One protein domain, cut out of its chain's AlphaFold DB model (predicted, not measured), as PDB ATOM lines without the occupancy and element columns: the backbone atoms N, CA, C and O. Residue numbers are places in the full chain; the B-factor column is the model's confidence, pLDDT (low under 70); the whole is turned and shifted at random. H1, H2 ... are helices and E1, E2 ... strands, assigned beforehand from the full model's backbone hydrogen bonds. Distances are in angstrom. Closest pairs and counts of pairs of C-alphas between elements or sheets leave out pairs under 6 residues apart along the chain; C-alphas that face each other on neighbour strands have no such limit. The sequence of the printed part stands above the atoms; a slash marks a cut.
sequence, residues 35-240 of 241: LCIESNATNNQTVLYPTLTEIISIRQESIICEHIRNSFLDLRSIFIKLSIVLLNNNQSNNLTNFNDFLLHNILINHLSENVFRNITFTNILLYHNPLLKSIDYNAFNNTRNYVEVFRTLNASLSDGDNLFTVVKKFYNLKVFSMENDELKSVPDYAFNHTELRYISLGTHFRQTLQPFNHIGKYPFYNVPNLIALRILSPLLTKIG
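This is residues 35 to 240 of the 241 residues of the protein "Hypothetical protein" of Rotaria sp. Silwood1 (UniProt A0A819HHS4). With little regular structure, the printed part winds in stacked turns, a solenoid: one twisted sheet forms one wall, loops with H1 and H2 the other. The 206 residues, 67 in named elements, mixed class, run E1 E2 H1 E3 E4 E5 H2 E6 E7 E8; the mixed sheet's order is E1 to E8. It is compact, radius of gyration of the C-alphas 17.0 A, spans 55 by 35 by 34 A.

E1, residues 35 to 37, and E2, 62 to 66, form an antiparallel hairpin; N 35 and O 64 are 2.7 A apart. E2, H1, 75 to 88, and E3, 97 to 104, make a strand-helix-strand unit, parallel neighbour strands with a helix between, its crossover right-handed; N 63 and O 100 are 2.8 A apart. E4, 120 to 127, bends by 67 degrees at residue 123. E5, 149 to 153, H2, 160 to 168, and E6, 175 to 179, make another right-handed unit; N 150 and O 175 are 3.0 A apart. E7, 198 to 202, and edge strand E8, 228 to 232, are parallel. H1 and H2 are not on the sheet; every O i to N i+4 pair in them is within hydrogen-bond range.

E1 begins at C-alpha 35 (16.170, -17.450, -3.003); E8 ends at C-alpha 232 (16.477, -37.176, 24.213).

The printed part has no cut. Residues 39 to 59, 90 to 94 and 206 to 208 have pLDDT under 70.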
ATOM      1  N   LEU A  35      15.751 -18.832  -3.175       89.56
ATOM      2  CA  LEU A  35      16.170 -17.450  -3.003       89.56
ATOM      3  C   LEU A  35      17.637 -17.418  -2.569       89.56
ATOM      4  O   LEU A  35      18.051 -18.214  -1.731       89.56
ATOM      5  N   CYS A  36      18.408 -16.479  -3.112       87.56
ATOM      6  CA  CYS A  36      19.743 -16.158  -2.614       87.56
ATOM      7  C   CYS A  36      19.692 -14.845  -1.831       87.56
ATOM      8  O   CYS A  36      19.174 -13.853  -2.341       87.56
ATOM      9  N   ILE A  37      20.218 -14.838  -0.608       83.50
ATOM     10  CA  ILE A  37      20.267 -13.656   0.259       83.50
ATOM     11  C   ILE A  37      21.650 -13.003   0.170       83.50
ATOM     12  O   ILE A  37      22.653 -13.609   0.545       83.50
ATOM     13  N   GLU A  38      21.696 -11.752  -0.294       77.31
ATOM     14  CA  GLU A  38      22.922 -10.955  -0.429       77.31
ATOM     15  C   GLU A  38      23.455 -10.395   0.901       77.31
ATOM     16  O   GLU A  38      22.714 -10.173   1.860       77.31
ATOM     17  N   SER A  39      24.759 -10.091   0.929       64.44
ATOM     18  CA  SER A  39      25.467  -9.556   2.100       64.44
ATOM     19  C   SER A  39      25.220  -8.082   2.422       64.44
ATOM     20  O   SER A  39      25.524  -7.637   3.522       64.44
ATOM     21  N   ASN A  40      24.602  -7.307   1.532       59.53
ATOM     22  CA  ASN A  40      24.341  -5.885   1.797       59.53
ATOM     23  C   ASN A  40      23.036  -5.617   2.564       59.53
ATOM     24  O   ASN A  40      22.724  -4.463   2.862       59.53
ATOM     25  N   ALA A  41      22.282  -6.657   2.934       53.84
ATOM     26  CA  ALA A  41      21.195  -6.507   3.890       53.84
ATOM     27  C   ALA A  41      21.798  -6.215   5.276       53.84
ATOM     28  O   ALA A  41      22.308  -7.105   5.954       53.84
ATOM     29  N   THR A  42      21.737  -4.956   5.711       50.41
ATOM     30  CA  THR A  42      22.235  -4.458   7.011       50.41
ATOM     31  C   THR A  42      21.539  -5.062   8.235       50.41
ATOM     32  O   THR A  42      21.885  -4.731   9.366       50.41
ATOM     33  N   ASN A  43      20.596  -5.980   8.029       50.16
ATOM     34  CA  ASN A  43      19.887  -6.690   9.076       50.16
ATOM     35  C   ASN A  43      20.136  -8.189   8.899       50.16
ATOM     36  O   ASN A  43      19.728  -8.757   7.887       50.16
ATOM     37  N   ASN A  44      20.747  -8.836   9.899       51.12
ATOM     38  CA  ASN A  44      20.630 -10.285  10.057       51.12
ATOM     39  C   ASN A  44      19.135 -10.623  10.001       51.12
ATOM     40  O   ASN A  44      18.377 -10.221  10.886       51.12
ATOM     41  N   GLN A  45      18.697 -11.302   8.943       50.44
ATOM     42  CA  GLN A  45      17.313 -11.735   8.846       50.44
ATOM     43  C   GLN A  45      17.132 -12.916   9.794       50.44
ATOM     44  O   GLN A  45      17.468 -14.057   9.491       50.44
ATOM     45  N   THR A  46      16.601 -12.634  10.980       48.72
ATOM     46  CA  THR A  46      15.980 -13.667  11.799       48.72
ATOM     47  C   THR A  46      14.686 -14.061  11.113       48.72
ATOM     48  O   THR A  46      13.696 -13.327  11.185       48.72
ATOM     49  N   VAL A  47      14.687 -15.205  10.436       48.38
ATOM     50  CA  VAL A  47      13.441 -15.777   9.940       48.38
ATOM     51  C   VAL A  47      12.731 -16.390  11.143       48.38
ATOM     52  O   VAL A  47      13.049 -17.485  11.605       48.38
ATOM     53  N   LEU A  48      11.816 -15.611  11.719       41.38
ATOM     54  CA  LEU A  48      10.911 -16.057  12.770       41.38
ATOM     55  C   LEU A  48       9.806 -16.875  12.113       41.38
ATOM     56  O   LEU A  48       8.836 -16.326  11.590       41.38
ATOM     57  N   TYR A  49       9.951 -18.195  12.134       47.66
ATOM     58  CA  TYR A  49       8.848 -19.068  11.769       47.66
ATOM     59  C   TYR A  49       7.871 -19.115  12.953       47.66
ATOM     60  O   TYR A  49       8.253 -19.567  14.029       47.66
ATOM     61  N   PRO A  50       6.614 -18.664  12.796       36.00
ATOM     62  CA  PRO A  50       5.670 -18.476  13.907       36.00
ATOM     63  C   PRO A  50       5.284 -19.773  14.639       36.00
ATOM     64  O   PRO A  50       4.658 -19.727  15.694       36.00
ATOM     65  N   THR A  51       5.656 -20.933  14.097       40.88
ATOM     66  CA  THR A  51       5.460 -22.259  14.699       40.88
ATOM     67  C   THR A  51       6.710 -22.807  15.394       40.88
ATOM     68  O   THR A  51       6.625 -23.839  16.058       40.88
ATOM     69  N   LEU A  52       7.858 -22.137  15.261       47.12
ATOM     70  CA  LEU A  52       9.119 -22.493  15.897       47.12
ATOM     71  C   LEU A  52       9.405 -21.524  17.042       47.12
ATOM     72  O   LEU A  52       9.562 -20.325  16.848       47.12
ATOM     73  N   THR A  53       9.588 -22.054  18.245       45.59
ATOM     74  CA  THR A  53      10.281 -21.352  19.339       45.59
ATOM     75  C   THR A  53      11.794 -21.224  19.093       45.59
ATOM     76  O   THR A  53      12.531 -20.829  19.993       45.59
ATOM     77  N   GLU A  54      12.271 -21.547  17.888       51.62
ATOM     78  CA  GLU A  54      13.668 -21.442  17.479       51.62
ATOM     79  C   GLU A  54      13.889 -20.287  16.510       51.62
ATOM     80  O   GLU A  54      13.222 -20.150  15.486       51.62
ATOM     81  N   ILE A  55      14.894 -19.479  16.834       52.22
ATOM     82  CA  ILE A  55      15.401 -18.426  15.965       52.22
ATOM     83  C   ILE A  55      16.411 -19.073  15.018       52.22
ATOM     84  O   ILE A  55      17.519 -19.427  15.427       52.22
ATOM     85  N   ILE A  56      16.040 -19.212  13.746       60.84
ATOM     86  CA  ILE A  56      16.984 -19.603  12.699       60.84
ATOM     87  C   ILE A  56      17.710 -18.334  12.266       60.84
ATOM     88  O   ILE A  56      17.146 -17.463  11.603       60.84
ATOM     89  N   SER A  57      18.963 -18.206  12.693       56.91
ATOM     90  CA  SER A  57      19.839 -17.132  12.234       56.91
ATOM     91  C   SER A  57      20.435 -17.533  10.892       56.91
ATOM     92  O   SER A  57      21.379 -18.320  10.859       56.91
ATOM     93  N   ILE A  58      19.895 -16.986   9.806       64.62
ATOM     94  CA  ILE A  58      20.462 -17.142   8.467       64.62
ATOM     95  C   ILE A  58      21.456 -16.006   8.262       64.62
ATOM     96  O   ILE A  58      21.143 -14.833   8.487       64.62
ATOM     97  N   ARG A  59      22.685 -16.360   7.913       66.75
ATOM     98  CA  ARG A  59      23.742 -15.409   7.602       66.75
ATOM     99  C   ARG A  59      23.518 -14.845   6.208       66.75
ATOM    100  O   ARG A  59      22.742 -15.347   5.397       66.75
ATOM    101  N   GLN A  60      24.245 -13.782   5.928       72.12
ATOM    102  CA  GLN A  60      24.442 -13.297   4.573       72.12
ATOM    103  C   GLN A  60      24.993 -14.418   3.679       72.12
ATOM    104  O   GLN A  60      25.635 -15.335   4.188       72.12
ATOM    105  N   GLU A  61      24.761 -14.340   2.367       84.75
ATOM    106  CA  GLU A  61      25.312 -15.285   1.380       84.75
ATOM    107  C   GLU A  61      24.755 -16.692   1.584       84.75
ATOM    108  O   GLU A  61      25.480 -17.681   1.708       84.75
ATOM    109  N   SER A  62      23.430 -16.754   1.636       90.25
ATOM    110  CA  SER A  62      22.683 -17.970   1.925       90.25
ATOM    111  C   SER A  62      21.723 -18.298   0.804       90.25
ATOM    112  O   SER A  62      21.144 -17.402   0.190       90.25
ATOM    113  N   ILE A  63      21.526 -19.588   0.561       92.44
ATOM    114  CA  ILE A  63      20.539 -20.088  -0.391       92.44
ATOM    115  C   ILE A  63      19.417 -20.750   0.394       92.44
ATOM    116  O   ILE A  63      19.631 -21.732   1.105       92.44
ATOM    117  N   ILE A  64      18.213 -20.208   0.250       93.00
ATOM    118  CA  ILE A  64      17.002 -20.696   0.898       93.00
ATOM    119  C   ILE A  64      16.076 -21.258  -0.164       93.00
ATOM    120  O   ILE A  64      15.627 -20.545  -1.052       93.00
ATOM    121  N   CYS A  65      15.735 -22.528  -0.053       94.44
ATOM    122  CA  CYS A  65      14.653 -23.133  -0.805       94.44
ATOM    123  C   CYS A  65      13.504 -23.363   0.174       94.44
ATOM    124  O   CYS A  65      13.654 -24.151   1.110       94.44
ATOM    125  N   GLU A  66      12.364 -22.697  -0.024       92.38
ATOM    126  CA  GLU A  66      11.233 -22.828   0.894       92.38
ATOM    127  C   GLU A  66       9.869 -22.974   0.218       92.38
ATOM    128  O   GLU A  66       9.652 -22.505  -0.897       92.38
ATOM    129  N   HIS A  67       8.936 -23.639   0.909       91.25
ATOM    130  CA  HIS A  67       7.528 -23.776   0.504       91.25
ATOM    131  C   HIS A  67       7.304 -24.444  -0.867       91.25
ATOM    132  O   HIS A  67       6.280 -24.227  -1.525       91.25
ATOM    133  N   ILE A  68       8.230 -25.303  -1.301       89.00
ATOM    134  CA  ILE A  68       8.159 -25.946  -2.615       89.00
ATOM    135  C   ILE A  68       7.293 -27.203  -2.537       89.00
ATOM    136  O   ILE A  68       7.703 -28.252  -2.037       89.00
ATOM    137  N   ARG A  69       6.084 -27.106  -3.095       91.75
ATOM    138  CA  ARG A  69       5.105 -28.206  -3.136       91.75
ATOM    139  C   ARG A  69       5.307 -29.191  -4.291       91.75
ATOM    140  O   ARG A  69       4.530 -30.125  -4.445       91.75
ATOM    141  N   ASN A  70       6.327 -28.990  -5.119       90.75
ATOM    142  CA  ASN A  70       6.638 -29.905  -6.209       90.75
ATOM    143  C   ASN A  70       7.493 -31.072  -5.693       90.75
ATOM    144  O   ASN A  70       8.688 -30.907  -5.459       90.75
ATOM    145  N   SER A  71       6.899 -32.257  -5.550       88.62
ATOM    146  CA  SER A  71       7.620 -33.476  -5.149       88.62
ATOM    147  C   SER A  71       8.622 -33.970  -6.198       88.62
ATOM    148  O   SER A  71       9.504 -34.757  -5.870       88.62
ATOM    149  N   PHE A  72       8.501 -33.517  -7.451       90.75
ATOM    150  CA  PHE A  72       9.424 -33.824  -8.551       90.75
ATOM    151  C   PHE A  72      10.541 -32.784  -8.699       90.75
ATOM    152  O   PHE A  72      11.233 -32.762  -9.716       90.75
ATOM    153  N   LEU A  73      10.698 -31.885  -7.723       92.00
ATOM    154  CA  LEU A  73      11.767 -30.898  -7.733       92.00
ATOM    155  C   LEU A  73      13.135 -31.590  -7.728       92.00
ATOM    156  O   LEU A  73      13.510 -32.238  -6.753       92.00
ATOM    157  N   ASP A  74      13.911 -31.372  -8.785       93.19
ATOM    158  CA  ASP A  74      15.316 -31.760  -8.823       93.19
ATOM    159  C   ASP A  74      16.204 -30.589  -8.384       93.19
ATOM    160  O   ASP A  74      16.581 -29.731  -9.189       93.19
ATOM    161  N   LEU A  75      16.557 -30.564  -7.094       94.75
ATOM    162  CA  LEU A  75      17.482 -29.570  -6.534       94.75
ATOM    163  C   LEU A  75      18.811 -29.535  -7.297       94.75
ATOM    164  O   LEU A  75      19.375 -28.462  -7.506       94.75
ATOM    165  N   ARG A  76      19.295 -30.685  -7.782       95.44
ATOM    166  CA  ARG A  76      20.555 -30.759  -8.528       95.44
ATOM    167  C   ARG A  76      20.487 -29.950  -9.818       95.44
ATOM    168  O   ARG A  76      21.447 -29.260 -10.154       95.44
ATOM    169  N   SER A  77      19.359 -29.980 -10.525       94.06
ATOM    170  CA  SER A  77      19.145 -29.158 -11.721       94.06
ATOM    171  C   SER A  77      19.171 -27.656 -11.424       94.06
ATOM    172  O   SER A  77      19.700 -26.890 -12.230       94.06
ATOM    173  N   ILE A  78      18.665 -27.227 -10.262       93.00
ATOM    174  CA  ILE A  78      18.754 -25.825  -9.821       93.00
ATOM    175  C   ILE A  78      20.221 -25.431  -9.627       93.00
ATOM    176  O   ILE A  78      20.683 -24.442 -10.196       93.00
ATOM    177  N   PHE A  79      20.978 -26.239  -8.884       94.44
ATOM    178  CA  PHE A  79      22.382 -25.953  -8.593       94.44
ATOM    179  C   PHE A  79      23.296 -26.069  -9.819       94.44
ATOM    180  O   PHE A  79      24.288 -25.352  -9.898       94.44
ATOM    181  N   ILE A  80      22.953 -26.888 -10.822       93.56
ATOM    182  CA  ILE A  80      23.626 -26.870 -12.135       93.56
ATOM    183  C   ILE A  80      23.447 -25.511 -12.814       93.56
ATOM    184  O   ILE A  80      24.423 -24.929 -13.281       93.56
ATOM    185  N   LYS A  81      22.213 -24.999 -12.877       91.75
ATOM    186  CA  LYS A  81      21.939 -23.703 -13.514       91.75
ATOM    187  C   LYS A  81      22.667 -22.577 -12.788       91.75
ATOM    188  O   LYS A  81      23.334 -21.774 -13.434       91.75
ATOM    189  N   LEU A  82      22.594 -22.565 -11.458       90.19
ATOM    190  CA  LEU A  82      23.285 -21.576 -10.636       90.19
ATOM    191  C   LEU A  82      24.804 -21.635 -10.830       90.19
ATOM    192  O   LEU A  82      25.436 -20.606 -11.035       90.19
ATOM    193  N   SER A  83      25.377 -22.838 -10.838       90.38
ATOM    194  CA  SER A  83      26.799 -23.070 -11.100       90.38
ATOM    195  C   SER A  83      27.260 -22.441 -12.418       90.38
ATOM    196  O   SER A  83      28.257 -21.722 -12.445       90.38
ATOM    197  N   ILE A  84      26.507 -22.659 -13.501       89.38
ATOM    198  CA  ILE A  84      26.817 -22.104 -14.827       89.38
ATOM    199  C   ILE A  84      26.778 -20.572 -14.801       89.38
ATOM    200  O   ILE A  84      27.666 -19.924 -15.350       89.38
ATOM    201  N   VAL A  85      25.774 -19.988 -14.143       87.19
ATOM    202  CA  VAL A  85      25.631 -18.527 -14.030       87.19
ATOM    203  C   VAL A  85      26.794 -17.918 -13.254       87.19
ATOM    204  O   VAL A  85      27.385 -16.942 -13.711       87.19
ATOM    205  N   LEU A  86      27.168 -18.518 -12.122       86.00
ATOM    206  CA  LEU A  86      28.298 -18.061 -11.311       86.00
ATOM    207  C   LEU A  86      29.626 -18.142 -12.081       86.00
ATOM    208  O   LEU A  86      30.445 -17.235 -11.970       86.00
ATOM    209  N   LEU A  87      29.828 -19.187 -12.891       85.81
ATOM    210  CA  LEU A  87      31.036 -19.348 -13.709       85.81
ATOM    211  C   LEU A  87      31.114 -18.344 -14.869       85.81
ATOM    212  O   LEU A  87      32.187 -17.824 -15.158       85.81
ATOM    213  N   ASN A  88      29.991 -18.054 -15.529       84.38
ATOM    214  CA  ASN A  88      29.977 -17.192 -16.715       84.38
ATOM    215  C   ASN A  88      30.165 -15.705 -16.397       84.38
ATOM    216  O   ASN A  88      30.598 -14.944 -17.263       84.38
ATOM    217  N   ASN A  89      29.858 -15.279 -15.172       76.25
ATOM    218  CA  ASN A  89      29.881 -13.864 -14.813       76.25
ATOM    219  C   ASN A  89      31.292 -13.267 -14.637       76.25
ATOM    220  O   ASN A  89      31.374 -12.068 -14.401       76.25
ATOM    221  N   ASN A  90      32.379 -14.042 -14.809       56.81
ATOM    222  CA  ASN A  90      33.786 -13.620 -15.019       56.81
ATOM    223  C   ASN A  90      34.369 -12.499 -14.120       56.81
ATOM    224  O   ASN A  90      35.493 -12.048 -14.348       56.81
ATOM    225  N   GLN A  91      33.677 -12.069 -13.067       58.25
ATOM    226  CA  GLN A  91      34.200 -11.143 -12.074       58.25
ATOM    227  C   GLN A  91      34.937 -11.945 -11.003       58.25
ATOM    228  O   GLN A  91      34.343 -12.565 -10.130       58.25
ATOM    229  N   SER A  92      36.258 -11.977 -11.185       49.25
ATOM    230  CA  SER A  92      37.324 -12.285 -10.226       49.25
ATOM    231  C   SER A  92      36.901 -12.935  -8.898       49.25
ATOM    232  O   SER A  92      36.387 -12.257  -8.010       49.25
ATOM    233  N   ASN A  93      37.301 -14.207  -8.749       55.62
ATOM    234  CA  ASN A  93      37.368 -15.026  -7.525       55.62
ATOM    235  C   ASN A  93      36.162 -15.938  -7.244       55.62
ATOM    236  O   ASN A  93      35.481 -15.720  -6.258       55.62
ATOM    237  N   ASN A  94      35.958 -16.997  -8.050       58.69
ATOM    238  CA  ASN A  94      35.278 -18.264  -7.687       58.69
ATOM    239  C   ASN A  94      34.301 -18.189  -6.491       58.69
ATOM    240  O   ASN A  94      34.488 -18.849  -5.467       58.69
ATOM    241  N   LEU A  95      33.251 -17.382  -6.633       72.00
ATOM    242  CA  LEU A  95      32.243 -17.129  -5.608       72.00
ATOM    243  C   LEU A  95      31.235 -18.287  -5.575       72.00
ATOM    244  O   LEU A  95      30.055 -18.115  -5.862       72.00
ATOM    245  N   THR A  96      31.706 -19.492  -5.264       89.00
ATOM    246  CA  THR A  96      30.871 -20.698  -5.141       89.00
ATOM    247  C   THR A  96      30.685 -21.135  -3.691       89.00
ATOM    248  O   THR A  96      30.153 -22.213  -3.458       89.00
ATOM    249  N   ASN A  97      31.146 -20.341  -2.723       90.69
ATOM    250  CA  ASN A  97      31.155 -20.691  -1.305       90.69
ATOM    251  C   ASN A  97      30.164 -19.816  -0.538       90.69
ATOM    252  O   ASN A  97      30.454 -18.654  -0.253       90.69
ATOM    253  N   PHE A  98      29.028 -20.410  -0.198       91.88
ATOM    254  CA  PHE A  98      27.942 -19.790   0.547       91.88
ATOM    255  C   PHE A  98      28.022 -20.176   2.029       91.88
ATOM    256  O   PHE A  98      28.613 -21.192   2.414       91.88
ATOM    257  N   ASN A  99      27.404 -19.369   2.886       92.50
ATOM    258  CA  ASN A  99      27.353 -19.642   4.315       92.50
ATOM    259  C   ASN A  99      26.313 -20.712   4.622       92.50
ATOM    260  O   ASN A  99      26.680 -21.788   5.097       92.50
ATOM    261  N   ASP A 100      25.042 -20.449   4.314       94.19
ATOM    262  CA  ASP A 100      23.945 -21.349   4.654       94.19
ATOM    263  C   ASP A 100      23.232 -21.894   3.418       94.19
ATOM    264  O   ASP A 100      22.912 -21.173   2.472       94.19
ATOM    265  N   PHE A 101      22.914 -23.182   3.467       96.44
ATOM    266  CA  PHE A 101      21.851 -23.777   2.676       96.44
ATOM    267  C   PHE A 101      20.693 -24.142   3.600       96.44
ATOM    268  O   PHE A 101      20.849 -24.990   4.484       96.44
ATOM    269  N   LEU A 102      19.531 -23.530   3.377       95.94
ATOM    270  CA  LEU A 102      18.293 -23.855   4.077       95.94
ATOM    271  C   LEU A 102      17.305 -24.512   3.116       95.94
ATOM    272  O   LEU A 102      16.867 -23.907   2.138       95.94
ATOM    273  N   LEU A 103      16.906 -25.736   3.442       96.06
ATOM    274  CA  LEU A 103      15.808 -26.448   2.804       96.06
ATOM    275  C   LEU A 103      14.633 -26.500   3.782       96.06
ATOM    276  O   LEU A 103      14.713 -27.210   4.787       96.06
ATOM    277  N   HIS A 104      13.560 -25.758   3.509       94.88
ATOM    278  CA  HIS A 104      12.462 -25.586   4.459       94.88
ATOM    279  C   HIS A 104      11.072 -25.859   3.873       94.88
ATOM    280  O   HIS A 104      10.655 -25.205   2.921       94.88
ATOM    281  N   ASN A 105      10.292 -26.750   4.490       93.69
ATOM    282  CA  ASN A 105       8.901 -27.003   4.087       93.69
ATOM    283  C   ASN A 105       8.762 -27.447   2.618       93.69
ATOM    284  O   ASN A 105       8.000 -26.869   1.835       93.69
ATOM    285  N   ILE A 106       9.551 -28.455   2.233       93.81
ATOM    286  CA  ILE A 106       9.609 -28.988   0.868       93.81
ATOM    287  C   ILE A 106       9.131 -30.445   0.833       93.81
ATOM    288  O   ILE A 106       9.344 -31.223   1.762       93.81
ATOM    289  N   LEU A 107       8.479 -30.818  -0.273       94.12
ATOM    290  CA  LEU A 107       7.863 -32.136  -0.481       94.12
ATOM    291  C   LEU A 107       8.761 -33.164  -1.199       94.12
ATOM    292  O   LEU A 107       8.261 -34.165  -1.712       94.12
ATOM    293  N   ILE A 108      10.075 -32.939  -1.260       94.88
ATOM    294  CA  ILE A 108      11.011 -33.920  -1.823       94.88
ATOM    295  C   ILE A 108      11.249 -35.051  -0.825       94.88
ATOM    296  O   ILE A 108      11.280 -34.826   0.385       94.88
ATOM    297  N   ASN A 109      11.441 -36.266  -1.334       95.12
ATOM    298  CA  ASN A 109      11.650 -37.442  -0.494       95.12
ATOM    299  C   ASN A 109      13.104 -37.910  -0.390       95.12
ATOM    300  O   ASN A 109      13.416 -38.728   0.476       95.12
ATOM    301  N   HIS A 110      13.978 -37.379  -1.241       95.31
ATOM    302  CA  HIS A 110      15.358 -37.812  -1.376       95.31
ATOM    303  C   HIS A 110      16.247 -36.655  -1.851       95.31
ATOM    304  O   HIS A 110      15.876 -35.937  -2.781       95.31
ATOM    305  N   LEU A 111      17.433 -36.497  -1.254       96.25
ATOM    306  CA  LEU A 111      18.499 -35.655  -1.813       96.25
ATOM    307  C   LEU A 111      19.404 -36.498  -2.707       96.25
ATOM    308  O   LEU A 111      20.013 -37.450  -2.231       96.25
ATOM    309  N   SER A 112      19.506 -36.138  -3.985       96.38
ATOM    310  CA  SER A 112      20.322 -36.853  -4.970       96.38
ATOM    311  C   SER A 112      21.828 -36.641  -4.777       96.38
ATOM    312  O   SER A 112      22.269 -35.709  -4.104       96.38
ATOM    313  N   GLU A 113      22.631 -37.508  -5.398       96.62
ATOM    314  CA  GLU A 113      24.088 -37.380  -5.412       96.62
ATOM    315  C   GLU A 113      24.564 -36.017  -5.948       96.62
ATOM    316  O   GLU A 113      24.052 -35.488  -6.940       96.62
ATOM    317  N   ASN A 114      25.620 -35.476  -5.333       96.50
ATOM    318  CA  ASN A 114      26.260 -34.223  -5.735       96.50
ATOM    319  C   ASN A 114      25.255 -33.073  -5.941       96.50
ATOM    320  O   ASN A 114      25.337 -32.347  -6.941       96.50
ATOM    321  N   VAL A 115      24.305 -32.923  -5.009       97.25
ATOM    322  CA  VAL A 115      23.169 -31.997  -5.131       97.25
ATOM    323  C   VAL A 115      23.623 -30.559  -5.384       97.25
ATOM    324  O   VAL A 115      22.998 -29.859  -6.171       97.25
ATOM    325  N   PHE A 116      24.760 -30.144  -4.818       96.44
ATOM    326  CA  PHE A 116      25.271 -28.775  -4.940       96.44
ATOM    327  C   PHE A 116      26.292 -28.556  -6.069       96.44
ATOM    328  O   PHE A 116      26.785 -27.444  -6.242       96.44
ATOM    329  N   ARG A 117      26.630 -29.579  -6.866       93.88
ATOM    330  CA  ARG A 117      27.636 -29.487  -7.949       93.88
ATOM    331  C   ARG A 117      28.996 -28.933  -7.505       93.88
ATOM    332  O   ARG A 117      29.777 -29.675  -6.923       93.88
ATOM    333  N   ASN A 118      29.326 -27.686  -7.835       92.62
ATOM    334  CA  ASN A 118      30.569 -27.009  -7.440       92.62
ATOM    335  C   ASN A 118      30.337 -25.947  -6.351       92.62
ATOM    336  O   ASN A 118      31.275 -25.252  -5.984       92.62
ATOM    337  N   ILE A 119      29.110 -25.833  -5.846       93.56
ATOM    338  CA  ILE A 119      28.711 -24.866  -4.831       93.56
ATOM    339  C   ILE A 119      28.879 -25.484  -3.451       93.56
ATOM    340  O   ILE A 119      28.452 -26.611  -3.209       93.56
ATOM    341  N   THR A 120      29.530 -24.768  -2.551       95.56
ATOM    342  CA  THR A 120      29.832 -25.233  -1.201       95.56
ATOM    343  C   THR A 120      29.090 -24.398  -0.169       95.56
ATOM    344  O   THR A 120      28.727 -23.250  -0.422       95.56
ATOM    345  N   PHE A 121      28.840 -25.016   0.980       95.88
ATOM    346  CA  PHE A 121      28.114 -24.457   2.105       95.88
ATOM    347  C   PHE A 121      28.838 -24.778   3.406       95.88
ATOM    348  O   PHE A 121      29.297 -25.906   3.617       95.88
ATOM    349  N   THR A 122      28.880 -23.792   4.296       96.19
ATOM    350  CA  THR A 122      29.386 -23.976   5.661       96.19
ATOM    351  C   THR A 122      28.330 -24.635   6.548       96.19
ATOM    352  O   THR A 122      28.640 -25.497   7.370       96.19
ATOM    353  N   ASN A 123      27.060 -24.286   6.349       96.81
ATOM    354  CA  ASN A 123      25.944 -24.762   7.151       96.81
ATOM    355  C   ASN A 123      24.870 -25.375   6.249       96.81
ATOM    356  O   ASN A 123      24.450 -24.776   5.260       96.81
ATOM    357  N   ILE A 124      24.398 -26.564   6.613       97.75
ATOM    358  CA  ILE A 124      23.302 -27.263   5.940       97.75
ATOM    359  C   ILE A 124      22.172 -27.448   6.949       97.75
ATOM    360  O   ILE A 124      22.340 -28.116   7.974       97.75
ATOM    361  N   LEU A 125      21.022 -26.851   6.646       97.06
ATOM    362  CA  LEU A 125      19.844 -26.806   7.506       97.06
ATOM    363  C   LEU A 125      18.650 -27.415   6.757       97.06
ATOM    364  O   LEU A 125      18.231 -26.902   5.720       97.06
ATOM    365  N   LEU A 126      18.105 -28.518   7.269       96.56
ATOM    366  CA  LEU A 126      17.002 -29.262   6.649       96.56
ATOM    367  C   LEU A 126      15.794 -29.282   7.591       96.56
ATOM    368  O   LEU A 126      15.695 -30.145   8.463       96.56
ATOM    369  N   TYR A 127      14.867 -28.343   7.422       94.50
ATOM    370  CA  TYR A 127      13.788 -28.106   8.382       94.50
ATOM    371  C   TYR A 127      12.390 -28.332   7.816       94.50
ATOM    372  O   TYR A 127      12.085 -27.934   6.696       94.50
ATOM    373  N   HIS A 128      11.515 -28.936   8.618       93.38
ATOM    374  CA  HIS A 128      10.121 -29.207   8.258       93.38
ATOM    375  C   HIS A 128       9.980 -29.870   6.890       93.38
ATOM    376  O   HIS A 128       9.169 -29.447   6.075       93.38
ATOM    377  N   ASN A 129      10.778 -30.898   6.613       94.69
ATOM    378  CA  ASN A 129      10.695 -31.643   5.359       94.69
ATOM    379  C   ASN A 129      10.075 -33.021   5.648       94.69
ATOM    380  O   ASN A 129      10.801 -34.016   5.709       94.69
ATOM    381  N   PRO A 130       8.742 -33.109   5.842       93.31
ATOM    382  CA  PRO A 130       8.072 -34.315   6.343       93.31
ATOM    383  C   PRO A 130       8.080 -35.480   5.348       93.31
ATOM    384  O   PRO A 130       7.633 -36.574   5.664       93.31
ATOM    385  N   LEU A 131       8.523 -35.252   4.111       94.88
ATOM    386  CA  LEU A 131       8.662 -36.315   3.121       94.88
ATOM    387  C   LEU A 131      10.112 -36.744   2.919       94.88
ATOM    388  O   LEU A 131      10.318 -37.802   2.327       94.88
ATOM    389  N   LEU A 132      11.090 -35.981   3.422       95.38
ATOM    390  CA  LEU A 132      12.510 -36.224   3.198       95.38
ATOM    391  C   LEU A 132      12.986 -37.430   4.008       95.38
ATOM    392  O   LEU A 132      13.236 -37.311   5.201       95.38
ATOM    393  N   LYS A 133      13.111 -38.586   3.352       94.81
ATOM    394  CA  LYS A 133      13.391 -39.876   4.000       94.81
ATOM    395  C   LYS A 133      14.852 -40.288   3.957       94.81
ATOM    396  O   LYS A 133      15.317 -40.973   4.869       94.81
ATOM    397  N   SER A 134      15.559 -39.888   2.908       95.06
ATOM    398  CA  SER A 134      16.939 -40.299   2.673       95.06
ATOM    399  C   SER A 134      17.766 -39.210   1.993       95.06
ATOM    400  O   SER A 134      17.257 -38.293   1.346       95.06
ATOM    401  N   ILE A 135      19.077 -39.322   2.163       96.56
ATOM    402  CA  ILE A 135      20.090 -38.467   1.552       96.56
ATOM    403  C   ILE A 135      21.063 -39.406   0.860       96.56
ATOM    404  O   ILE A 135      21.586 -40.300   1.516       96.56
ATOM    405  N   ASP A 136      21.307 -39.236  -0.433       96.50
ATOM    406  CA  ASP A 136      22.295 -40.042  -1.141       96.50
ATOM    407  C   ASP A 136      23.666 -39.966  -0.444       96.50
ATOM    408  O   ASP A 136      24.099 -38.897  -0.003       96.50
ATOM    409  N   TYR A 137      24.380 -41.092  -0.382       95.56
ATOM    410  CA  TYR A 137      25.709 -41.189   0.234       95.56
ATOM    411  C   TYR A 137      26.688 -40.116  -0.282       95.56
ATOM    412  O   TYR A 137      27.578 -39.671   0.451       95.56
ATOM    413  N   ASN A 138      26.550 -39.680  -1.535       96.50
ATOM    414  CA  ASN A 138      27.372 -38.665  -2.189       96.50
ATOM    415  C   ASN A 138      26.667 -37.314  -2.370       96.50
ATOM    416  O   ASN A 138      27.207 -36.458  -3.075       96.50
ATOM    417  N   ALA A 139      25.510 -37.075  -1.743       97.25
ATOM    418  CA  ALA A 139      24.763 -35.823  -1.889       97.25
ATOM    419  C   ALA A 139      25.648 -34.584  -1.674       97.25
ATOM    420  O   ALA A 139      25.645 -33.665  -2.489       97.25
ATOM    421  N   PHE A 140      26.488 -34.608  -0.637       97.31
ATOM    422  CA  PHE A 140      27.291 -33.463  -0.196       97.31
ATOM    423  C   PHE A 140      28.794 -33.597  -0.473       97.31
ATOM    424  O   PHE A 140      29.614 -32.949   0.177       97.31
ATOM    425  N   ASN A 141      29.192 -34.454  -1.417       95.56
ATOM    426  CA  ASN A 141      30.603 -34.796  -1.617       95.56
ATOM    427  C   ASN A 141      31.483 -33.579  -1.966       95.56
ATOM    428  O   ASN A 141      32.646 -33.519  -1.571       95.56
ATOM    429  N   ASN A 142      30.918 -32.593  -2.660       94.31
ATOM    430  CA  ASN A 142      31.597 -31.366  -3.068       94.31
ATOM    431  C   ASN A 142      31.779 -30.353  -1.922       94.31
ATOM    432  O   ASN A 142      32.734 -29.581  -1.933       94.31
ATOM    433  N   THR A 143      30.894 -30.374  -0.924       95.50
ATOM    434  CA  THR A 143      30.918 -29.441   0.211       95.50
ATOM    435  C   THR A 143      31.476 -30.061   1.491       95.50
ATOM    436  O   THR A 143      31.625 -29.380   2.498       95.50
ATOM    437  N   ARG A 144      31.831 -31.350   1.474       95.56
ATOM    438  CA  ARG A 144      32.207 -32.114   2.676       95.56
ATOM    439  C   ARG A 144      33.371 -31.519   3.488       95.56
ATOM    440  O   ARG A 144      33.429 -31.700   4.696       95.56
ATOM    441  N   ASN A 145      34.277 -30.794   2.830       95.38
ATOM    442  CA  ASN A 145      35.416 -30.129   3.472       95.38
ATOM    443  C   ASN A 145      35.060 -28.738   4.032       95.38
ATOM    444  O   ASN A 145      35.921 -28.088   4.606       95.38
ATOM    445  N   TYR A 146      33.837 -28.252   3.833       95.69
ATOM    446  CA  TYR A 146      33.401 -26.910   4.232       95.69
ATOM    447  C   TYR A 146      32.325 -26.949   5.315       95.69
ATOM    448  O   TYR A 146      32.225 -26.015   6.101       95.69
ATOM    449  N   VAL A 147      31.550 -28.038   5.385       96.88
ATOM    450  CA  VAL A 147      30.444 -28.161   6.336       96.88
ATOM    451  C   VAL A 147      30.960 -28.165   7.775       96.88
ATOM    452  O   VAL A 147      31.654 -29.090   8.198       96.88
ATOM    453  N   GLU A 148      30.549 -27.155   8.534       97.12
ATOM    454  CA  GLU A 148      30.763 -27.033   9.975       97.12
ATOM    455  C   GLU A 148      29.491 -27.315  10.780       97.12
ATOM    456  O   GLU A 148      29.571 -27.758  11.932       97.12
ATOM    457  N   VAL A 149      28.318 -27.076  10.187       97.19
ATOM    458  CA  VAL A 149      27.018 -27.272  10.835       97.19
ATOM    459  C   VAL A 149      26.114 -28.108   9.942       97.19
ATOM    460  O   VAL A 149      25.825 -27.737   8.807       97.19
ATOM    461  N   PHE A 150      25.607 -29.210  10.486       97.56
ATOM    462  CA  PHE A 150      24.558 -30.005   9.862       97.56
ATOM    463  C   PHE A 150      23.405 -30.171  10.849       97.56
ATOM    464  O   PHE A 150      23.590 -30.723  11.939       97.56
ATOM    465  N   ARG A 151      22.227 -29.649  10.497       96.94
ATOM    466  CA  ARG A 151      21.039 -29.705  11.352       96.94
ATOM    467  C   ARG A 151      19.816 -30.158  10.582       96.94
ATOM    468  O   ARG A 151      19.515 -29.628   9.514       96.94
ATOM    469  N   THR A 152      19.067 -31.062  11.189       95.38
ATOM    470  CA  THR A 152      17.729 -31.451  10.760       95.38
ATOM    471  C   THR A 152      16.750 -31.217  11.905       95.38
ATOM    472  O   THR A 152      17.098 -31.344  13.081       95.38
ATOM    473  N   LEU A 153      15.539 -30.801  11.548       93.19
ATOM    474  CA  LEU A 153      14.433 -30.622  12.481       93.19
ATOM    475  C   LEU A 153      13.131 -30.934  11.762       93.19
ATOM    476  O   LEU A 153      12.819 -30.287  10.756       93.19
ATOM    477  N   ASN A 154      12.338 -31.854  12.306       93.12
ATOM    478  CA  ASN A 154      11.071 -32.271  11.705       93.12
ATOM    479  C   ASN A 154      11.274 -32.737  10.243       93.12
ATOM    480  O   ASN A 154      10.500 -32.371   9.349       93.12
ATOM    481  N   ALA A 155      12.353 -33.476   9.978       91.69
ATOM    482  CA  ALA A 155      12.593 -34.153   8.713       91.69
ATOM    483  C   ALA A 155      12.311 -35.653   8.882       91.69
ATOM    484  O   ALA A 155      12.714 -36.276   9.855       91.69
ATOM    485  N   SER A 156      11.666 -36.305   7.920       93.44
ATOM    486  CA  SER A 156      11.367 -37.748   8.040       93.44
ATOM    487  C   SER A 156      12.572 -38.664   7.755       93.44
ATOM    488  O   SER A 156      12.418 -39.779   7.251       93.44
ATOM    489  N   LEU A 157      13.793 -38.211   8.069       93.88
ATOM    490  CA  LEU A 157      15.026 -38.959   7.840       93.88
ATOM    491  C   LEU A 157      15.053 -40.201   8.734       93.88
ATOM    492  O   LEU A 157      15.034 -40.097   9.960       93.88
ATOM    493  N   SER A 158      15.103 -41.382   8.114       89.12
ATOM    494  CA  SER A 158      14.991 -42.675   8.813       89.12
ATOM    495  C   SER A 158      16.128 -43.655   8.519       89.12
ATOM    496  O   SER A 158      16.353 -44.583   9.300       89.12
ATOM    497  N   ASP A 159      16.867 -43.446   7.426       81.19
ATOM    498  CA  ASP A 159      18.029 -44.249   7.041       81.19
ATOM    499  C   ASP A 159      19.275 -43.820   7.830       81.19
ATOM    500  O   ASP A 159      20.079 -42.999   7.384       81.19
ATOM    501  N   GLY A 160      19.392 -44.349   9.052       77.12
ATOM    502  CA  GLY A 160      20.485 -44.016   9.961       77.12
ATOM    503  C   GLY A 160      21.860 -44.352   9.386       77.12
ATOM    504  O   GLY A 160      22.747 -43.503   9.412       77.12
ATOM    505  N   ASP A 161      22.050 -45.547   8.830       81.81
ATOM    506  CA  ASP A 161      23.375 -46.002   8.391       81.81
ATOM    507  C   ASP A 161      23.943 -45.111   7.288       81.81
ATOM    508  O   ASP A 161      25.084 -44.640   7.377       81.81
ATOM    509  N   ASN A 162      23.135 -44.817   6.272       90.12
ATOM    510  CA  ASN A 162      23.555 -43.944   5.188       90.12
ATOM    511  C   ASN A 162      23.784 -42.508   5.685       90.12
ATOM    512  O   ASN A 162      24.815 -41.901   5.388       90.12
ATOM    513  N   LEU A 163      22.890 -41.987   6.529       93.44
ATOM    514  CA  LEU A 163      23.013 -40.639   7.077       93.44
ATOM    515  C   LEU A 163      24.287 -40.452   7.908       93.44
ATOM    516  O   LEU A 163      25.039 -39.507   7.677       93.44
ATOM    517  N   PHE A 164      24.576 -41.354   8.845       94.50
ATOM    518  CA  PHE A 164      25.804 -41.270   9.642       94.50
ATOM    519  C   PHE A 164      27.054 -41.467   8.789       94.50
ATOM    520  O   PHE A 164      28.108 -40.908   9.088       94.50
ATOM    521  N   THR A 165      26.943 -42.200   7.685       93.00
ATOM    522  CA  THR A 165      28.031 -42.311   6.720       93.00
ATOM    523  C   THR A 165      28.271 -40.993   5.971       93.00
ATOM    524  O   THR A 165      29.424 -40.611   5.771       93.00
ATOM    525  N   VAL A 166      27.217 -40.257   5.608       94.50
ATOM    526  CA  VAL A 166      27.332 -38.891   5.065       94.50
ATOM    527  C   VAL A 166      27.998 -37.964   6.084       94.50
ATOM    528  O   VAL A 166      28.960 -37.276   5.750       94.50
ATOM    529  N   VAL A 167      27.547 -38.004   7.339       94.25
ATOM    530  CA  VAL A 167      28.066 -37.168   8.437       94.25
ATOM    531  C   VAL A 167      29.558 -37.400   8.680       94.25
ATOM    532  O   VAL A 167      30.308 -36.438   8.822       94.25
ATOM    533  N   LYS A 168      30.026 -38.654   8.641       92.81
ATOM    534  CA  LYS A 168      31.454 -39.002   8.785       92.81
ATOM    535  C   LYS A 168      32.362 -38.390   7.718       92.81
ATOM    536  O   LYS A 168      33.566 -38.300   7.929       92.81
ATOM    537  N   LYS A 169      31.821 -37.984   6.565       94.00
ATOM    538  CA  LYS A 169      32.606 -37.321   5.510       94.00
ATOM    539  C   LYS A 169      32.840 -35.837   5.786       94.00
ATOM    540  O   LYS A 169      33.641 -35.225   5.082       94.00
ATOM    541  N   PHE A 170      32.132 -35.246   6.747       95.56
ATOM    542  CA  PHE A 170      32.268 -33.838   7.093       95.56
ATOM    543  C   PHE A 170      33.458 -33.622   8.032       95.56
ATOM    544  O   PHE A 170      33.320 -33.634   9.253       95.56
ATOM    545  N   TYR A 171      34.641 -33.411   7.454       92.44
ATOM    546  CA  TYR A 171      35.892 -33.309   8.218       92.44
ATOM    547  C   TYR A 171      35.941 -32.112   9.174       92.44
ATOM    548  O   TYR A 171      36.617 -32.175  10.192       92.44
ATOM    549  N   ASN A 172      35.202 -31.044   8.866       95.38
ATOM    550  CA  ASN A 172      35.169 -29.814   9.659       95.38
ATOM    551  C   ASN A 172      33.898 -29.683  10.512       95.38
ATOM    552  O   ASN A 172      33.623 -28.604  11.038       95.38
ATOM    553  N   LEU A 173      33.116 -30.760  10.658       96.69
ATOM    554  CA  LEU A 173      31.837 -30.723  11.358       96.69
ATOM    555  C   LEU A 173      32.022 -30.435  12.849       96.69
ATOM    556  O   LEU A 173      32.583 -31.243  13.584       96.69
ATOM    557  N   LYS A 174      31.475 -29.307  13.303       97.31
ATOM    558  CA  LYS A 174      31.510 -28.849  14.700       97.31
ATOM    559  C   LYS A 174      30.166 -29.027  15.394       97.31
ATOM    560  O   LYS A 174      30.127 -29.213  16.611       97.31
ATOM    561  N   VAL A 175      29.066 -28.946  14.647       97.62
ATOM    562  CA  VAL A 175      27.704 -29.044  15.181       97.62
ATOM    563  C   VAL A 175      26.906 -30.046  14.369       97.62
ATOM    564  O   VAL A 175      26.710 -29.866  13.168       97.62
ATOM    565  N   PHE A 176      26.382 -31.050  15.059       97.25
ATOM    566  CA  PHE A 176      25.445 -32.009  14.503       97.25
ATOM    567  C   PHE A 176      24.164 -32.024  15.331       97.25
ATOM    568  O   PHE A 176      24.208 -32.193  16.551       97.25
ATOM    569  N   SER A 177      23.028 -31.832  14.669       95.88
ATOM    570  CA  SER A 177      21.715 -31.892  15.307       95.88
ATOM    571  C   SER A 177      20.752 -32.688  14.449       95.88
ATOM    572  O   SER A 177      20.608 -32.382  13.268       95.88
ATOM    573  N   MET A 178      20.070 -33.654  15.051       94.56
ATOM    574  CA  MET A 178      18.910 -34.301  14.456       94.56
ATOM    575  C   MET A 178      17.781 -34.357  15.457       94.56
ATOM    576  O   MET A 178      17.905 -35.005  16.503       94.56
ATOM    577  N   GLU A 179      16.695 -33.669  15.137       93.31
ATOM    578  CA  GLU A 179      15.617 -33.487  16.087       93.31
ATOM    579  C   GLU A 179      14.237 -33.721  15.481       93.31
ATOM    580  O   GLU A 179      13.922 -33.206  14.413       93.31
ATOM    581  N   ASN A 180      13.392 -34.468  16.199       93.19
ATOM    582  CA  ASN A 180      12.059 -34.875  15.738       93.19
ATOM    583  C   ASN A 180      12.078 -35.539  14.349       93.19
ATOM    584  O   ASN A 180      11.176 -35.329  13.536       93.19
ATOM    585  N   ASP A 181      13.118 -36.326  14.079       93.00
ATOM    586  CA  ASP A 181      13.231 -37.092  12.845       93.00
ATOM    587  C   ASP A 181      12.748 -38.540  13.045       93.00
ATOM    588  O   ASP A 181      12.376 -38.964  14.139       93.00
ATOM    589  N   GLU A 182      12.818 -39.362  11.998       93.56
ATOM    590  CA  GLU A 182      12.431 -40.780  12.035       93.56
ATOM    591  C   GLU A 182      13.615 -41.739  12.285       93.56
ATOM    592  O   GLU A 182      13.519 -42.945  12.032       93.56
ATOM    593  N   LEU A 183      14.740 -41.231  12.805       92.25
ATOM    594  CA  LEU A 183      15.927 -42.034  13.112       92.25
ATOM    595  C   LEU A 183      15.576 -43.160  14.091       92.25
ATOM    596  O   LEU A 183      15.065 -42.890  15.178       92.25
ATOM    597  N   LYS A 184      15.884 -44.411  13.722       92.62
ATOM    598  CA  LYS A 184      15.597 -45.622  14.522       92.62
ATOM    599  C   LYS A 184      16.771 -46.098  15.377       92.62
ATOM    600  O   LYS A 184      16.568 -46.778  16.384       92.62
ATOM    601  N   SER A 185      17.992 -45.741  15.001       94.19
ATOM    602  CA  SER A 185      19.196 -46.108  15.742       94.19
ATOM    603  C   SER A 185      20.363 -45.189  15.411       94.19
ATOM    604  O   SER A 185      20.447 -44.654  14.308       94.19
ATOM    605  N   VAL A 186      21.290 -45.059  16.357       95.12
ATOM    606  CA  VAL A 186      22.625 -44.490  16.127       95.12
ATOM    607  C   VAL A 186      23.599 -45.660  15.941       95.12
ATOM    608  O   VAL A 186      23.617 -46.527  16.812       95.12
ATOM    609  N   PRO A 187      24.380 -45.741  14.853       95.69
ATOM    610  CA  PRO A 187      25.250 -46.879  14.571       95.69
ATOM    611  C   PRO A 187      26.534 -46.863  15.408       95.69
ATOM    612  O   PRO A 187      26.880 -45.877  16.067       95.69
ATOM    613  N   ASP A 188      27.272 -47.969  15.347       95.12
ATOM    614  CA  ASP A 188      28.598 -48.084  15.948       95.12
ATOM    615  C   ASP A 188      29.554 -47.040  15.345       95.12
ATOM    616  O   ASP A 188      29.562 -46.782  14.133       95.12
ATOM    617  N   TYR A 189      30.382 -46.429  16.197       94.38
ATOM    618  CA  TYR A 189      31.359 -45.415  15.785       94.38
ATOM    619  C   TYR A 189      30.751 -44.262  14.971       94.38
ATOM    620  O   TYR A 189      31.424 -43.727  14.091       94.38
ATOM    621  N   ALA A 190      29.479 -43.909  15.203       94.38
ATOM    622  CA  ALA A 190      28.722 -42.921  14.427       94.38
ATOM    623  C   ALA A 190      29.481 -41.608  14.169       94.38
ATOM    624  O   ALA A 190      29.417 -41.082  13.061       94.38
ATOM    625  N   PHE A 191      30.239 -41.131  15.156       93.38
ATOM    626  CA  PHE A 191      30.929 -39.839  15.126       93.38
ATOM    627  C   PHE A 191      32.457 -39.941  15.161       93.38
ATOM    628  O   PHE A 191      33.138 -38.948  15.417       93.38
ATOM    629  N   ASN A 192      33.011 -41.131  14.922       89.56
ATOM    630  CA  ASN A 192      34.456 -41.323  14.944       89.56
ATOM    631  C   ASN A 192      35.153 -40.435  13.892       89.56
ATOM    632  O   ASN A 192      34.695 -40.366  12.751       89.56
ATOM    633  N   HIS A 193      36.272 -39.813  14.276       79.50
ATOM    634  CA  HIS A 193      37.084 -38.908  13.447       79.50
ATOM    635  C   HIS A 193      36.390 -37.601  13.031       79.50
ATOM    636  O   HIS A 193      36.600 -37.114  11.922       79.50
ATOM    637  N   THR A 194      35.581 -37.025  13.919       84.69
ATOM    638  CA  THR A 194      34.954 -35.716  13.697       84.69
ATOM    639  C   THR A 194      35.486 -34.666  14.672       84.69
ATOM    640  O   THR A 194      35.864 -34.977  15.801       84.69
ATOM    641  N   GLU A 195      35.449 -33.401  14.256       92.94
ATOM    642  CA  GLU A 195      35.791 -32.229  15.078       92.94
ATOM    643  C   GLU A 195      34.584 -31.721  15.895       92.94
ATOM    644  O   GLU A 195      34.454 -30.530  16.207       92.94
ATOM    645  N   LEU A 196      33.658 -32.632  16.224       96.06
ATOM    646  CA  LEU A 196      32.373 -32.296  16.822       96.06
ATOM    647  C   LEU A 196      32.541 -31.670  18.203       96.06
ATOM    648  O   LEU A 196      33.209 -32.202  19.086       96.06
ATOM    649  N   ARG A 197      31.839 -30.554  18.392       97.44
ATOM    650  CA  ARG A 197      31.735 -29.815  19.655       97.44
ATOM    651  C   ARG A 197      30.347 -29.928  20.268       97.44
ATOM    652  O   ARG A 197      30.219 -29.912  21.488       97.44
ATOM    653  N   TYR A 198      29.320 -30.048  19.431       97.62
ATOM    654  CA  TYR A 198      27.927 -30.116  19.857       97.62
ATOM    655  C   TYR A 198      27.209 -31.233  19.114       97.62
ATOM    656  O   TYR A 198      27.186 -31.244  17.882       97.62
ATOM    657  N   ILE A 199      26.604 -32.139  19.876       96.12
ATOM    658  CA  ILE A 199      25.751 -33.206  19.356       96.12
ATOM    659  C   ILE A 199      24.387 -33.096  20.030       96.12
ATOM    660  O   ILE A 199      24.303 -33.130  21.259       96.12
ATOM    661  N   SER A 200      23.329 -33.002  19.230       95.31
ATOM    662  CA  SER A 200      21.946 -33.097  19.696       95.31
ATOM    663  C   SER A 200      21.194 -34.148  18.891       95.31
ATOM    664  O   SER A 200      21.166 -34.104  17.666       95.31
ATOM    665  N   LEU A 201      20.619 -35.125  19.579       94.25
ATOM    666  CA  LEU A 201      19.837 -36.209  18.997       94.25
ATOM    667  C   LEU A 201      18.580 -36.381  19.832       94.25
ATOM    668  O   LEU A 201      18.690 -36.659  21.029       94.25
ATOM    669  N   GLY A 202      17.388 -36.280  19.255       92.00
ATOM    670  CA  GLY A 202      16.203 -36.524  20.069       92.00
ATOM    671  C   GLY A 202      14.948 -35.786  19.679       92.00
ATOM    672  O   GLY A 202      14.822 -35.234  18.600       92.00
ATOM    673  N   THR A 203      14.005 -35.741  20.605       89.25
ATOM    674  CA  THR A 203      12.860 -34.858  20.477       89.25
ATOM    675  C   THR A 203      13.251 -33.411  20.770       89.25
ATOM    676  O   THR A 203      14.125 -33.112  21.592       89.25
ATOM    677  N   HIS A 204      12.573 -32.488  20.111       83.56
ATOM    678  CA  HIS A 204      12.680 -31.058  20.326       83.56
ATOM    679  C   HIS A 204      11.308 -30.487  20.682       83.56
ATOM    680  O   HIS A 204      10.311 -30.713  19.990       83.56
ATOM    681  N   PHE A 205      11.256 -29.778  21.815       72.50
ATOM    682  CA  PHE A 205      10.030 -29.305  22.468       72.50
ATOM    683  C   PHE A 205       8.959 -30.402  22.673       72.50
ATOM    684  O   PHE A 205       9.280 -31.572  22.850       72.50
ATOM    685  N   ARG A 206       7.675 -30.013  22.743       58.50
ATOM    686  CA  ARG A 206       6.508 -30.852  23.094       58.50
ATOM    687  C   ARG A 206       6.159 -31.935  22.056       58.50
ATOM    688  O   ARG A 206       5.104 -32.555  22.174       58.50
ATOM    689  N   GLN A 207       6.985 -32.132  21.031       64.12
ATOM    690  CA  GLN A 207       6.784 -33.187  20.042       64.12
ATOM    691  C   GLN A 207       7.320 -34.522  20.567       64.12
ATOM    692  O   GLN A 207       8.265 -34.574  21.353       64.12
ATOM    693  N   THR A 208       6.661 -35.613  20.187       59.88
ATOM    694  CA  THR A 208       6.760 -36.887  20.912       59.88
ATOM    695  C   THR A 208       7.550 -37.970  20.194       59.88
ATOM    696  O   THR A 208       7.718 -39.047  20.765       59.88
ATOM    697  N   LEU A 209       8.029 -37.743  18.968       70.25
ATOM    698  CA  LEU A 209       8.539 -38.840  18.153       70.25
ATOM    699  C   LEU A 209       9.923 -38.543  17.595       70.25
ATOM    700  O   LEU A 209      10.090 -37.956  16.539       70.25
ATOM    701  N   GLN A 210      10.906 -39.043  18.332       82.69
ATOM    702  CA  GLN A 210      12.171 -39.489  17.786       82.69
ATOM    703  C   GLN A 210      12.243 -40.992  18.095       82.69
ATOM    704  O   GLN A 210      12.366 -41.352  19.269       82.69
ATOM    705  N   PRO A 211      12.107 -41.891  17.105       87.94
ATOM    706  CA  PRO A 211      11.831 -43.291  17.390       87.94
ATOM    707  C   PRO A 211      13.067 -44.109  17.785       87.94
ATOM    708  O   PRO A 211      12.928 -45.316  18.001       87.94
ATOM    709  N   PHE A 212      14.269 -43.516  17.873       88.88
ATOM    710  CA  PHE A 212      15.460 -44.322  18.110       88.88
ATOM    711  C   PHE A 212      15.423 -44.956  19.493       88.88
ATOM    712  O   PHE A 212      15.285 -44.280  20.514       88.88
ATOM    713  N   ASN A 213      15.573 -46.274  19.514       93.56
ATOM    714  CA  ASN A 213      15.567 -47.069  20.736       93.56
ATOM    715  C   ASN A 213      16.944 -47.664  21.059       93.56
ATOM    716  O   ASN A 213      17.141 -48.217  22.146       93.56
ATOM    717  N   HIS A 214      17.901 -47.515  20.139       94.75
ATOM    718  CA  HIS A 214      19.230 -48.089  20.230       94.75
ATOM    719  C   HIS A 214      20.320 -47.096  19.816       94.75
ATOM    720  O   HIS A 214      20.242 -46.457  18.768       94.75
ATOM    721  N   ILE A 215      21.367 -47.021  20.629       95.50
ATOM    722  CA  ILE A 215      22.649 -46.410  20.293       95.50
ATOM    723  C   ILE A 215      23.702 -47.517  20.254       95.50
ATOM    724  O   ILE A 215      23.779 -48.311  21.193       95.50
ATOM    725  N   GLY A 216      24.482 -47.578  19.178       95.38
ATOM    726  CA  GLY A 216      25.537 -48.556  18.932       95.38
ATOM    727  C   GLY A 216      26.714 -48.445  19.900       95.38
ATOM    728  O   GLY A 216      26.671 -47.710  20.886       95.38
ATOM    729  N   LYS A 217      27.768 -49.210  19.639       96.25
ATOM    730  CA  LYS A 217      29.010 -49.230  20.418       96.25
ATOM    731  C   LYS A 217      29.922 -48.078  20.033       96.25
ATOM    732  O   LYS A 217      30.076 -47.754  18.855       96.25
ATOM    733  N   TYR A 218      30.549 -47.487  21.046       95.31
ATOM    734  CA  TYR A 218      31.489 -46.377  20.893       95.31
ATOM    735  C   TYR A 218      31.019 -45.282  19.904       95.31
ATOM    736  O   TYR A 218      31.803 -44.827  19.069       95.31
ATOM    737  N   PRO A 219      29.749 -44.831  19.954       93.94
ATOM    738  CA  PRO A 219      29.200 -43.877  18.984       93.94
ATOM    739  C   PRO A 219      29.967 -42.547  19.012       93.94
ATOM    740  O   PRO A 219      30.120 -41.907  17.977       93.94
ATOM    741  N   PHE A 220      30.495 -42.186  20.186       93.50
ATOM    742  CA  PHE A 220      31.290 -40.992  20.476       93.50
ATOM    743  C   PHE A 220      32.770 -41.342  20.699       93.50
ATOM    744  O   PHE A 220      33.444 -40.737  21.529       93.50
ATOM    745  N   TYR A 221      33.285 -42.381  20.040       93.31
ATOM    746  CA  TYR A 221      34.715 -42.664  20.097       93.31
ATOM    747  C   TYR A 221      35.506 -41.506  19.489       93.31
ATOM    748  O   TYR A 221      35.190 -41.076  18.382       93.31
ATOM    749  N   ASN A 222      36.555 -41.057  20.180       90.75
ATOM    750  CA  ASN A 222      37.510 -40.081  19.654       90.75
ATOM    751  C   ASN A 222      36.859 -38.783  19.126       90.75
ATOM    752  O   ASN A 222      37.146 -38.341  18.015       90.75
ATOM    753  N   VAL A 223      35.997 -38.170  19.945       93.12
ATOM    754  CA  VAL A 223      35.472 -36.804  19.750       93.12
ATOM    755  C   VAL A 223      36.075 -35.862  20.804       93.12
ATOM    756  O   VAL A 223      35.383 -35.419  21.722       93.12
ATOM    757  N   PRO A 224      37.393 -35.585  20.746       94.06
ATOM    758  CA  PRO A 224      38.119 -34.906  21.826       94.06
ATOM    759  C   PRO A 224      37.643 -33.469  22.079       94.06
ATOM    760  O   PRO A 224      37.873 -32.928  23.156       94.06
ATOM    761  N   ASN A 225      36.966 -32.868  21.098       95.81
ATOM    762  CA  ASN A 225      36.482 -31.492  21.143       95.81
ATOM    763  C   ASN A 225      35.018 -31.373  21.599       95.81
ATOM    764  O   ASN A 225      34.472 -30.268  21.578       95.81
ATOM    765  N   LEU A 226      34.378 -32.474  22.019       96.19
ATOM    766  CA  LEU A 226      32.969 -32.491  22.413       96.19
ATOM    767  C   LEU A 226      32.741 -31.686  23.701       96.19
ATOM    768  O   LEU A 226      33.266 -32.011  24.762       96.19
ATOM    769  N   ILE A 227      31.914 -30.648  23.600       96.62
ATOM    770  CA  ILE A 227      31.557 -29.742  24.700       96.62
ATOM    771  C   ILE A 227      30.178 -30.091  25.253       96.62
ATOM    772  O   ILE A 227      29.972 -30.064  26.463       96.62
ATOM    773  N   ALA A 228      29.226 -30.408  24.374       95.88
ATOM    774  CA  ALA A 228      27.866 -30.726  24.776       95.88
ATOM    775  C   ALA A 228      27.305 -31.910  23.990       95.88
ATOM    776  O   ALA A 228      27.413 -31.980  22.763       95.88
ATOM    777  N   LEU A 229      26.652 -32.804  24.727       95.50
ATOM    778  CA  LEU A 229      25.921 -33.946  24.206       95.50
ATOM    779  C   LEU A 229      24.504 -33.923  24.768       95.50
ATOM    780  O   LEU A 229      24.306 -33.994  25.981       95.50
ATOM    781  N   ARG A 230      23.521 -33.862  23.876       94.38
ATOM    782  CA  ARG A 230      22.105 -33.981  24.198       94.38
ATOM    783  C   ARG A 230      21.542 -35.207  23.496       94.38
ATOM    784  O   ARG A 230      21.603 -35.315  22.277       94.38
ATOM    785  N   ILE A 231      20.983 -36.118  24.284       93.25
ATOM    786  CA  ILE A 231      20.274 -37.300  23.795       93.25
ATOM    787  C   ILE A 231      18.911 -37.311  24.474       93.25
ATOM    788  O   ILE A 231      18.836 -37.432  25.695       93.25
ATOM    789  N   LEU A 232      17.841 -37.176  23.697       91.06
ATOM    790  CA  LEU A 232      16.477 -37.176  24.213       91.06
ATOM    791  C   LEU A 232      15.585 -38.084  23.369       91.06
ATOM    792  O   LEU A 232      14.954 -37.639  22.422       91.06
ATOM    793  N   SER A 233      15.497 -39.361  23.725       91.00
ATOM    794  CA  SER A 233      14.507 -40.265  23.139       91.00
ATOM    795  C   SER A 233      13.748 -40.984  24.251       91.00
ATOM    796  O   SER A 233      14.378 -41.683  25.049       91.00
ATOM    797  N   PRO A 234      12.408 -40.861  24.314       88.06
ATOM    798  CA  PRO A 234      11.604 -41.594  25.288       88.06
ATOM    799  C   PRO A 234      11.597 -43.110  25.027       88.06
ATOM    800  O   PRO A 234      11.190 -43.872  25.899       88.06
ATOM    801  N   LEU A 235      12.039 -43.555  23.844       92.12
ATOM    802  CA  LEU A 235      12.086 -44.966  23.454       92.12
ATOM    803  C   LEU A 235      13.479 -45.592  23.614       92.12
ATOM    804  O   LEU A 235      13.649 -46.775  23.312       92.12
ATOM    805  N   LEU A 236      14.486 -44.833  24.061       93.31
ATOM    806  CA  LEU A 236      15.852 -45.331  24.220       93.31
ATOM    807  C   LEU A 236      15.915 -46.429  25.289       93.31
ATOM    808  O   LEU A 236      15.758 -46.165  26.477       93.31
ATOM    809  N   THR A 237      16.193 -47.660  24.862       94.62
ATOM    810  CA  THR A 237      16.267 -48.839  25.745       94.62
ATOM    811  C   THR A 237      17.654 -49.475  25.780       94.62
ATOM    812  O   THR A 237      17.970 -50.190  26.730       94.62
ATOM    813  N   LYS A 238      18.505 -49.223  24.775       94.19
ATOM    814  CA  LYS A 238      19.824 -49.857  24.664       94.19
ATOM    815  C   LYS A 238      20.915 -48.884  24.227       94.19
ATOM    816  O   LYS A 238      20.835 -48.306  23.147       94.19
ATOM    817  N   ILE A 239      21.994 -48.818  25.003       92.31
ATOM    818  CA  ILE A 239      23.240 -48.128  24.644       92.31
ATOM    819  C   ILE A 239      24.362 -49.170  24.596       92.31
ATOM    820  O   ILE A 239      24.592 -49.886  25.574       92.31
ATOM    821  N   GLY A 240      25.005 -49.306  23.438       87.94
ATOM    822  CA  GLY A 240      26.149 -50.179  23.229       87.94
ATOM    823  C   GLY A 240      27.356 -49.672  24.011       87.94
ATOM    824  O   GLY A 240      27.643 -48.478  24.016       87.94
TER     825      GLY A 240